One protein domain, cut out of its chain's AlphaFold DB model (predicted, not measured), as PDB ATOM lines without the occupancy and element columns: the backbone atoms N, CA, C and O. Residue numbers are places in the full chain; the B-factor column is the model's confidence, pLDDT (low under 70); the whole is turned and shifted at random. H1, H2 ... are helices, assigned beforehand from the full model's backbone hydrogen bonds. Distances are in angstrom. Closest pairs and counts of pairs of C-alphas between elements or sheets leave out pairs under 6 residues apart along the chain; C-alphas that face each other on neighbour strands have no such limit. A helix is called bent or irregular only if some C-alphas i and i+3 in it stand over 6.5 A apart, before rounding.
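What this domain is: This is residues 3 to 66 of the 223 residues of an uncharacterized protein of Lachnospiraceae bacterium MD335 (UniProt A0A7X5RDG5). Two separate helical groups lie far apart, joined by one drawn-out stretch of chain, residues 38 to 47, so that the whole has a larger lobe at one end and a smaller one at the other. The larger lobe holds H3 and H1 packed together, H2 next along from H1, and a long loop, residues 16 to 28, that leads from H2 back to H3; the smaller lobe is the short pair H4 and H5. The printed part has 64 residues with five named helices, in the order H1, H2, H3, H4, H5, and no named strand; its class is all helix. It is extended, with a radius of gyration of the C-alphas of 17.6 A, and elongated, spanning 48 by 29 by 16 A.

Where its parts are: H3, the longest helix, covers residues 29 to 37 and measures 12.3 A from C-alpha 29 at (118.507, 145.518, 122.228) to C-alpha 37. H1 covers residues 3 to 8, 8.7 A long, and begins with C-alpha 3 at (120.591, 155.854, 112.984). H2 covers residues 10 to 15, 5.7 A long. It is only just irregular: C-alphas 12 and 15 are 6.7 A apart. H4 covers residues 48 to 55 and is 10.3 A long. H5 covers residues 61 to 65, 5.8 A long, and ends with C-alpha 65 at (151.459, 169.666, 100.266).

How they stand to each other: H3 and H1 touch, and their closest C-alphas are those of Gly 3 and Ile 35, 5.8 A apart. They run opposite ways at a steep tilt of 41 degrees. H1 and H2 are near each other and meet only through their link. H2 is apart from H3. H4 is apart from H3, H1 and H2. H4 and H5 are close but not clearly touching, with the C-alphas of Phe 55 and Tyr 61 closest, 6.1 A apart. In H1, H3, H4 and H5 every O i to N i+4 pair is within hydrogen-bond range; in H2 it is 1 of 2.

The domain as a whole: The C-alphas of Asn 29 and Gly 66 are the two farthest apart, at 49.7 A. Residues 41 to 51, of which 48 to 51 belong to H4, stand free. The links from H1 to H2 and from H4 to H5 are tight, that from H3 to H4 is short with 10 residues, and that from H2 to H3 is long with 13. The printed part has no cut. The mean pLDDT of the printed part is 88.9, and no printed residue is under 70.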
ATOM      1  N   GLY A   3     120.772 156.989 112.065       87.94
ATOM      2  CA  GLY A   3     120.591 155.854 112.984       87.94
ATOM      3  C   GLY A   3     119.658 154.754 112.462       87.94
ATOM      4  O   GLY A   3     119.960 153.572 112.594       87.94
ATOM      5  N   ILE A   4     118.563 155.127 111.789       88.94
ATOM      6  CA  ILE A   4     117.618 154.155 111.210       88.94
ATOM      7  C   ILE A   4     118.287 153.347 110.093       88.94
ATOM      8  O   ILE A   4     118.091 152.136 110.009       88.94
ATOM      9  N   GLU A   5     119.067 154.004 109.232       91.56
ATOM     10  CA  GLU A   5     119.752 153.316 108.136       91.56
ATOM     11  C   GLU A   5     120.920 152.461 108.649       91.56
ATOM     12  O   GLU A   5     121.099 151.339 108.188       91.56
ATOM     13  N   LEU A   6     121.643 152.928 109.674       91.56
ATOM     14  CA  LEU A   6     122.695 152.161 110.345       91.56
ATOM     15  C   LEU A   6     122.167 150.839 110.918       91.56
ATOM     16  O   LEU A   6     122.792 149.801 110.727       91.56
ATOM     17  N   ILE A   7     121.006 150.861 111.581       93.06
ATOM     18  CA  ILE A   7     120.370 149.652 112.124       93.06
ATOM     19  C   ILE A   7     119.964 148.695 110.998       93.06
ATOM     20  O   ILE A   7     120.203 147.494 111.099       93.06
ATOM     21  N   LYS A   8     119.377 149.208 109.909       93.12
ATOM     22  CA  LYS A   8     118.968 148.380 108.761       93.12
ATOM     23  C   LYS A   8     120.148 147.698 108.076       93.12
ATOM     24  O   LYS A   8     120.026 146.553 107.658       93.12
ATOM     25  N   GLN A   9     121.269 148.404 107.956       92.00
ATOM     26  CA  GLN A   9     122.474 147.903 107.299       92.00
ATOM     27  C   GLN A   9     123.451 147.225 108.275       92.00
ATOM     28  O   GLN A   9     124.573 146.889 107.882       92.00
ATOM     29  N   TRP A  10     123.051 147.024 109.539       91.06
ATOM     30  CA  TRP A  10     123.947 146.580 110.605       91.06
ATOM     31  C   TRP A  10     124.661 145.280 110.253       91.06
ATOM     32  O   TRP A  10     125.886 145.229 110.296       91.06
ATOM     33  N   ASP A  11     123.928 144.244 109.850       87.44
ATOM     34  CA  ASP A  11     124.515 142.925 109.590       87.44
ATOM     35  C   ASP A  11     125.496 142.936 108.408       87.44
ATOM     36  O   ASP A  11     126.476 142.187 108.401       87.44
ATOM     37  N   ILE A  12     125.280 143.832 107.439       86.50
ATOM     38  CA  ILE A  12     126.096 143.969 106.228       86.50
ATOM     39  C   ILE A  12     127.410 144.704 106.530       86.50
ATOM     40  O   ILE A  12     128.487 144.272 106.104       86.50
ATOM     41  N   HIS A  13     127.335 145.831 107.246       85.12
ATOM     42  CA  HIS A  13     128.475 146.737 107.422       85.12
ATOM     43  C   HIS A  13     129.161 146.643 108.786       85.12
ATOM     44  O   HIS A  13     130.346 146.959 108.868       85.12
ATOM     45  N   CYS A  14     128.469 146.177 109.828       84.62
ATOM     46  CA  CYS A  14     128.966 146.154 111.204       84.62
ATOM     47  C   CYS A  14     129.007 144.730 111.777       84.62
ATOM     48  O   CYS A  14     130.081 144.234 112.110       84.62
ATOM     49  N   GLY A  15     127.860 144.053 111.864       83.69
ATOM     50  CA  GLY A  15     127.696 142.847 112.672       83.69
ATOM     51  C   GLY A  15     128.584 141.676 112.259       83.69
ATOM     52  O   GLY A  15     129.231 141.069 113.109       83.69
ATOM     53  N   GLY A  16     128.701 141.411 110.955       76.69
ATOM     54  CA  GLY A  16     129.546 140.334 110.425       76.69
ATOM     55  C   GLY A  16     131.041 140.668 110.306       76.69
ATOM     56  O   GLY A  16     131.826 139.816 109.880       76.69
ATOM     57  N   LYS A  17     131.470 141.897 110.628       79.69
ATOM     58  CA  LYS A  17     132.868 142.319 110.461       79.69
ATOM     59  C   LYS A  17     133.710 141.887 111.658       79.69
ATOM     60  O   LYS A  17     133.637 142.454 112.742       79.69
ATOM     61  N   LYS A  18     134.607 140.931 111.421       79.81
ATOM     62  CA  LYS A  18     135.498 140.349 112.441       79.81
ATOM     63  C   LYS A  18     136.764 141.165 112.744       79.81
ATOM     64  O   LYS A  18     137.741 140.637 113.257       79.81
ATOM     65  N   GLN A  19     136.774 142.441 112.364       76.44
ATOM     66  CA  GLN A  19     137.939 143.327 112.503       76.44
ATOM     67  C   GLN A  19     138.106 143.850 113.938       76.44
ATOM     68  O   GLN A  19     139.207 144.236 114.312       76.44
ATOM     69  N   ILE A  20     137.025 143.854 114.727       72.12
ATOM     70  CA  ILE A  20     137.014 144.319 116.123       72.12
ATOM     71  C   ILE A  20     136.917 143.125 117.087       72.12
ATOM     72  O   ILE A  20     137.683 143.045 118.040       72.12
ATOM     73  N   LEU A  21     136.012 142.175 116.821       80.00
ATOM     74  CA  LEU A  21     135.841 140.936 117.591       80.00
ATOM     75  C   LEU A  21     135.792 139.730 116.652       80.00
ATOM     76  O   LEU A  21     135.174 139.800 115.592       80.00
ATOM     77  N   ALA A  22     136.388 138.606 117.056       78.75
ATOM     78  CA  ALA A  22     136.454 137.385 116.243       78.75
ATOM     79  C   ALA A  22     135.067 136.807 115.879       78.75
ATOM     80  O   ALA A  22     134.900 136.213 114.806       78.75
ATOM     81  N   ASP A  23     134.072 137.036 116.737       81.44
ATOM     82  CA  ASP A  23     132.688 136.582 116.558       81.44
ATOM     83  C   ASP A  23     131.769 137.660 115.962       81.44
ATOM     84  O   ASP A  23     130.578 137.428 115.768       81.44
ATOM     85  N   GLY A  24     132.324 138.824 115.606       82.69
ATOM     86  CA  GLY A  24     131.548 139.980 115.166       82.69
ATOM     87  C   GLY A  24     130.876 140.717 116.327       82.69
ATOM     88  O   GLY A  24     131.129 140.439 117.499       82.69
ATOM     89  N   ILE A  25     130.040 141.702 115.998       86.12
ATOM     90  CA  ILE A  25     129.337 142.528 116.989       86.12
ATOM     91  C   ILE A  25     127.832 142.330 116.821       86.12
ATOM     92  O   ILE A  25     127.230 142.767 115.840       86.12
ATOM     93  N   THR A  26     127.200 141.689 117.802       89.00
ATOM     94  CA  THR A  26     125.743 141.501 117.792       89.00
ATOM     95  C   THR A  26     125.040 142.820 118.111       89.00
ATOM     96  O   THR A  26     125.388 143.482 119.089       89.00
ATOM     97  N   LEU A  27     124.023 143.188 117.323       90.25
ATOM     98  CA  LEU A  27     123.153 144.321 117.645       90.25
ATOM     99  C   LEU A  27     122.204 143.931 118.783       90.25
ATOM    100  O   LEU A  27     121.100 143.441 118.554       90.25
ATOM    101  N   THR A  28     122.651 144.111 120.023       93.44
ATOM    102  CA  THR A  28     121.808 143.878 121.198       93.44
ATOM    103  C   THR A  28     120.682 144.909 121.271       93.44
ATOM    104  O   THR A  28     120.777 146.005 120.713       93.44
ATOM    105  N   ASN A  29     119.615 144.584 122.004       94.19
ATOM    106  CA  ASN A  29     118.507 145.518 122.228       94.19
ATOM    107  C   ASN A  29     118.973 146.816 122.907       94.19
ATOM    108  O   ASN A  29     118.483 147.889 122.571       94.19
ATOM    109  N   GLU A  30     119.943 146.721 123.819       95.44
ATOM    110  CA  GLU A  30     120.539 147.872 124.505       95.44
ATOM    111  C   GLU A  30     121.288 148.787 123.527       95.44
ATOM    112  O   GLU A  30     121.043 149.993 123.497       95.44
ATOM    113  N   LEU A  31     122.148 148.220 122.670       91.94
ATOM    114  CA  LEU A  31     122.892 148.985 121.666       91.94
ATOM    115  C   LEU A  31     121.959 149.600 120.619       91.94
ATOM    116  O   LEU A  31     122.147 150.745 120.209       91.94
ATOM    117  N   LYS A  32     120.922 148.864 120.215       93.88
ATOM    118  CA  LYS A  32     119.890 149.375 119.314       93.88
ATOM    119  C   LYS A  32     119.164 150.578 119.923       93.88
ATOM    120  O   LYS A  32     119.057 151.602 119.256       93.88
ATOM    121  N   ALA A  33     118.727 150.481 121.181       95.00
ATOM    122  CA  ALA A  33     118.059 151.580 121.878       95.00
ATOM    123  C   ALA A  33     118.969 152.811 122.006       95.00
ATOM    124  O   ALA A  33     118.509 153.936 121.821       95.00
ATOM    125  N   TYR A  34     120.267 152.604 122.252       95.00
ATOM    126  CA  TYR A  34     121.251 153.684 122.250       95.00
ATOM    127  C   TYR A  34     121.347 154.367 120.879       95.00
ATOM    128  O   TYR A  34     121.262 155.589 120.802       95.00
ATOM    129  N   ILE A  35     121.472 153.598 119.791       94.06
ATOM    130  CA  ILE A  35     121.532 154.150 118.428       94.06
ATOM    131  C   ILE A  35     120.248 154.924 118.101       94.06
ATOM    132  O   ILE A  35     120.315 155.994 117.512       94.06
ATOM    133  N   GLU A  36     119.075 154.434 118.490       93.44
ATOM    134  CA  GLU A  36     117.807 155.130 118.230       93.44
ATOM    135  C   GLU A  36     117.688 156.468 118.982       93.44
ATOM    136  O   GLU A  36     117.043 157.389 118.480       93.44
ATOM    137  N   GLN A  37     118.320 156.588 120.153       94.88
ATOM    138  CA  GLN A  37     118.307 157.797 120.986       94.88
ATOM    139  C   GLN A  37     119.480 158.748 120.709       94.88
ATOM    140  O   GLN A  37     119.445 159.902 121.136       94.88
ATOM    141  N   PHE A  38     120.524 158.281 120.021       95.31
ATOM    142  CA  PHE A  38     121.719 159.069 119.752       95.31
ATOM    143  C   PHE A  38     121.419 160.250 118.820       95.31
ATOM    144  O   PHE A  38     120.813 160.096 117.756       95.31
ATOM    145  N   ASP A  39     121.900 161.438 119.189       93.81
ATOM    146  CA  ASP A  39     121.760 162.632 118.361       93.81
ATOM    147  C   ASP A  39     122.755 162.610 117.192       93.81
ATOM    148  O   ASP A  39     123.881 163.100 117.271       93.81
ATOM    149  N   PHE A  40     122.313 162.061 116.062       92.81
ATOM    150  CA  PHE A  40     123.096 162.032 114.829       92.81
ATOM    151  C   PHE A  40     123.275 163.404 114.161       92.81
ATOM    152  O   PHE A  40     124.021 163.483 113.189       92.81
ATOM    153  N   SER A  41     122.649 164.482 114.649       90.38
ATOM    154  CA  SER A  41     122.850 165.828 114.089       90.38
ATOM    155  C   SER A  41     124.266 166.373 114.324       90.38
ATOM    156  O   SER A  41     124.725 167.265 113.599       90.38
ATOM    157  N   ILE A  42     124.991 165.801 115.295       92.25
ATOM    158  CA  ILE A  42     126.408 166.102 115.530       92.25
ATOM    159  C   ILE A  42     127.306 165.531 114.424       92.25
ATOM    160  O   ILE A  42     128.401 166.046 114.202       92.25
ATOM    161  N   ILE A  43     126.844 164.490 113.718       89.50
ATOM    162  CA  ILE A  43     127.568 163.877 112.605       89.50
ATOM    163  C   ILE A  43     127.214 164.634 111.331       89.50
ATOM    164  O   ILE A  43     126.069 164.645 110.885       89.50
ATOM    165  N   LYS A  44     128.222 165.266 110.738       85.94
ATOM    166  CA  LYS A  44     128.085 166.064 109.521       85.94
ATOM    167  C   LYS A  44     129.018 165.515 108.458       85.94
ATOM    168  O   LYS A  44     130.133 165.105 108.774       85.94
ATOM    169  N   ASP A  45     128.575 165.528 107.209       88.56
ATOM    170  CA  ASP A  45     129.474 165.339 106.083       88.56
ATOM    171  C   ASP A  45     130.252 166.634 105.811       88.56
ATOM    172  O   ASP A  45     129.790 167.752 106.061       88.56
ATOM    173  N   ILE A  46     131.476 166.477 105.322       90.25
ATOM    174  CA  ILE A  46     132.302 167.573 104.836       90.25
ATOM    175  C   ILE A  46     132.703 167.248 103.403       90.25
ATOM    176  O   ILE A  46     133.163 166.144 103.110       90.25
ATOM    177  N   SER A  47     132.506 168.197 102.487       94.12
ATOM    178  CA  SER A  47     132.977 168.022 101.116       94.12
ATOM    179  C   SER A  47     134.504 167.976 101.093       94.12
ATOM    180  O   SER A  47     135.172 168.612 101.909       94.12
ATOM    181  N   GLN A  48     135.070 167.260 100.122       93.62
ATOM    182  CA  GLN A  48     136.525 167.150  99.972       93.62
ATOM    183  C   GLN A  48     137.200 168.525  99.853       93.62
ATOM    184  O   GLN A  48     138.244 168.750 100.453       93.62
ATOM    185  N   ILE A  49     136.568 169.466  99.141       94.06
ATOM    186  CA  ILE A  49     137.066 170.842  98.998       94.06
ATOM    187  C   ILE A  49     137.094 171.544 100.356       94.06
ATOM    188  O   ILE A  49     138.129 172.069 100.750       94.06
ATOM    189  N   LYS A  50     135.995 171.486 101.115       93.69
ATOM    190  CA  LYS A  50     135.914 172.135 102.427       93.69
ATOM    191  C   LYS A  50     136.881 171.513 103.436       93.69
ATOM    192  O   LYS A  50     137.437 172.223 104.267       93.69
ATOM    193  N   PHE A  51     137.106 170.202 103.356       93.06
ATOM    194  CA  PHE A  51     138.133 169.531 104.148       93.06
ATOM    195  C   PHE A  51     139.527 170.071 103.818       93.06
ATOM    196  O   PHE A  51     140.266 170.415 104.733       93.06
ATOM    197  N   LEU A  52     139.873 170.201 102.533       93.06
ATOM    198  CA  LEU A  52     141.166 170.753 102.121       93.06
ATOM    199  C   LEU A  52     141.333 172.217 102.544       93.06
ATOM    200  O   LEU A  52     142.403 172.576 103.021       93.06
ATOM    201  N   GLU A  53     140.284 173.038 102.445       92.62
ATOM    202  CA  GLU A  53     140.289 174.429 102.925       92.62
ATOM    203  C   GLU A  53     140.505 174.526 104.440       92.62
ATOM    204  O   GLU A  53     141.211 175.416 104.908       92.62
ATOM    205  N   GLN A  54     139.911 173.621 105.223       92.81
ATOM    206  CA  GLN A  54     140.138 173.559 106.669       92.81
ATOM    207  C   GLN A  54     141.539 173.040 106.991       92.81
ATOM    208  O   GLN A  54     142.232 173.613 107.830       92.81
ATOM    209  N   PHE A  55     141.975 171.987 106.299       91.56
ATOM    210  CA  PHE A  55     143.297 171.402 106.479       91.56
ATOM    211  C   PHE A  55     144.399 172.404 106.124       91.56
ATOM    212  O   PHE A  55     145.395 172.469 106.841       91.56
ATOM    213  N   SER A  56     144.191 173.252 105.108       90.31
ATOM    214  CA  SER A  56     145.143 174.296 104.708       90.31
ATOM    215  C   SER A  56     145.372 175.385 105.749       90.31
ATOM    216  O   SER A  56     146.338 176.132 105.628       90.31
ATOM    217  N   GLN A  57     144.508 175.496 106.763       88.50
ATOM    218  CA  GLN A  57     144.711 176.407 107.895       88.50
ATOM    219  C   GLN A  57     145.571 175.794 109.008       88.50
ATOM    220  O   GLN A  57     145.904 176.484 109.966       88.50
ATOM    221  N   THR A  58     145.908 174.504 108.917       88.81
ATOM    222  CA  THR A  58     146.705 173.800 109.930       88.81
ATOM    223  C   THR A  58     148.187 173.778 109.562       88.81
ATOM    224  O   THR A  58     148.546 173.766 108.381       88.81
ATOM    225  N   ASN A  59     149.056 173.663 110.567       85.75
ATOM    226  CA  ASN A  59     150.505 173.539 110.361       85.75
ATOM    227  C   ASN A  59     150.888 172.263 109.606       85.75
ATOM    228  O   ASN A  59     151.926 172.230 108.954       85.75
ATOM    229  N   TRP A  60     150.028 171.241 109.619       87.69
ATOM    230  CA  TRP A  60     150.236 169.986 108.897       87.69
ATOM    231  C   TRP A  60     150.204 170.150 107.381       87.69
ATOM    232  O   TRP A  60     150.887 169.408 106.674       87.69
ATOM    233  N   TYR A  61     149.460 171.129 106.860       89.12
ATOM    234  CA  TYR A  61     149.271 171.288 105.419       89.12
ATOM    235  C   TYR A  61     150.594 171.341 104.655       89.12
ATOM    236  O   TYR A  61     150.772 170.626 103.671       89.12
ATOM    237  N   LYS A  62     151.559 172.123 105.144       85.38
ATOM    238  CA  LYS A  62     152.852 172.298 104.473       85.38
ATOM    239  C   LYS A  62     153.738 171.052 104.473       85.38
ATOM    240  O   LYS A  62     154.537 170.904 103.555       85.38
ATOM    241  N   TYR A  63     153.571 170.139 105.430       85.38
ATOM    242  CA  TYR A  63     154.315 168.873 105.459       85.38
ATOM    243  C   TYR A  63     153.769 167.862 104.443       85.38
ATOM    244  O   TYR A  63     154.515 167.022 103.949       85.38
ATOM    245  N   HIS A  64     152.484 167.962 104.088       88.19
ATOM    246  CA  HIS A  64     151.854 167.093 103.089       88.19
ATOM    247  C   HIS A  64     151.878 167.677 101.673       88.19
ATOM    248  O   HIS A  64     152.058 166.941 100.705       88.19
ATOM    249  N   PHE A  65     151.675 168.989 101.547       88.25
ATOM    250  CA  PHE A  65     151.459 169.666 100.266       88.25
ATOM    251  C   PHE A  65     152.582 170.643  99.889       88.25
ATOM    252  O   PHE A  65     152.572 171.191  98.787       88.25
ATOM    253  N   GLY A  66     153.566 170.858 100.765       81.00
ATOM    254  CA  GLY A  66     154.614 171.856 100.563       81.00
ATOM    255  C   GLY A  66     154.128 173.293 100.793       81.00
ATOM    256  O   GLY A  66     153.066 173.536 101.358       81.00
TER     257      GLY A  66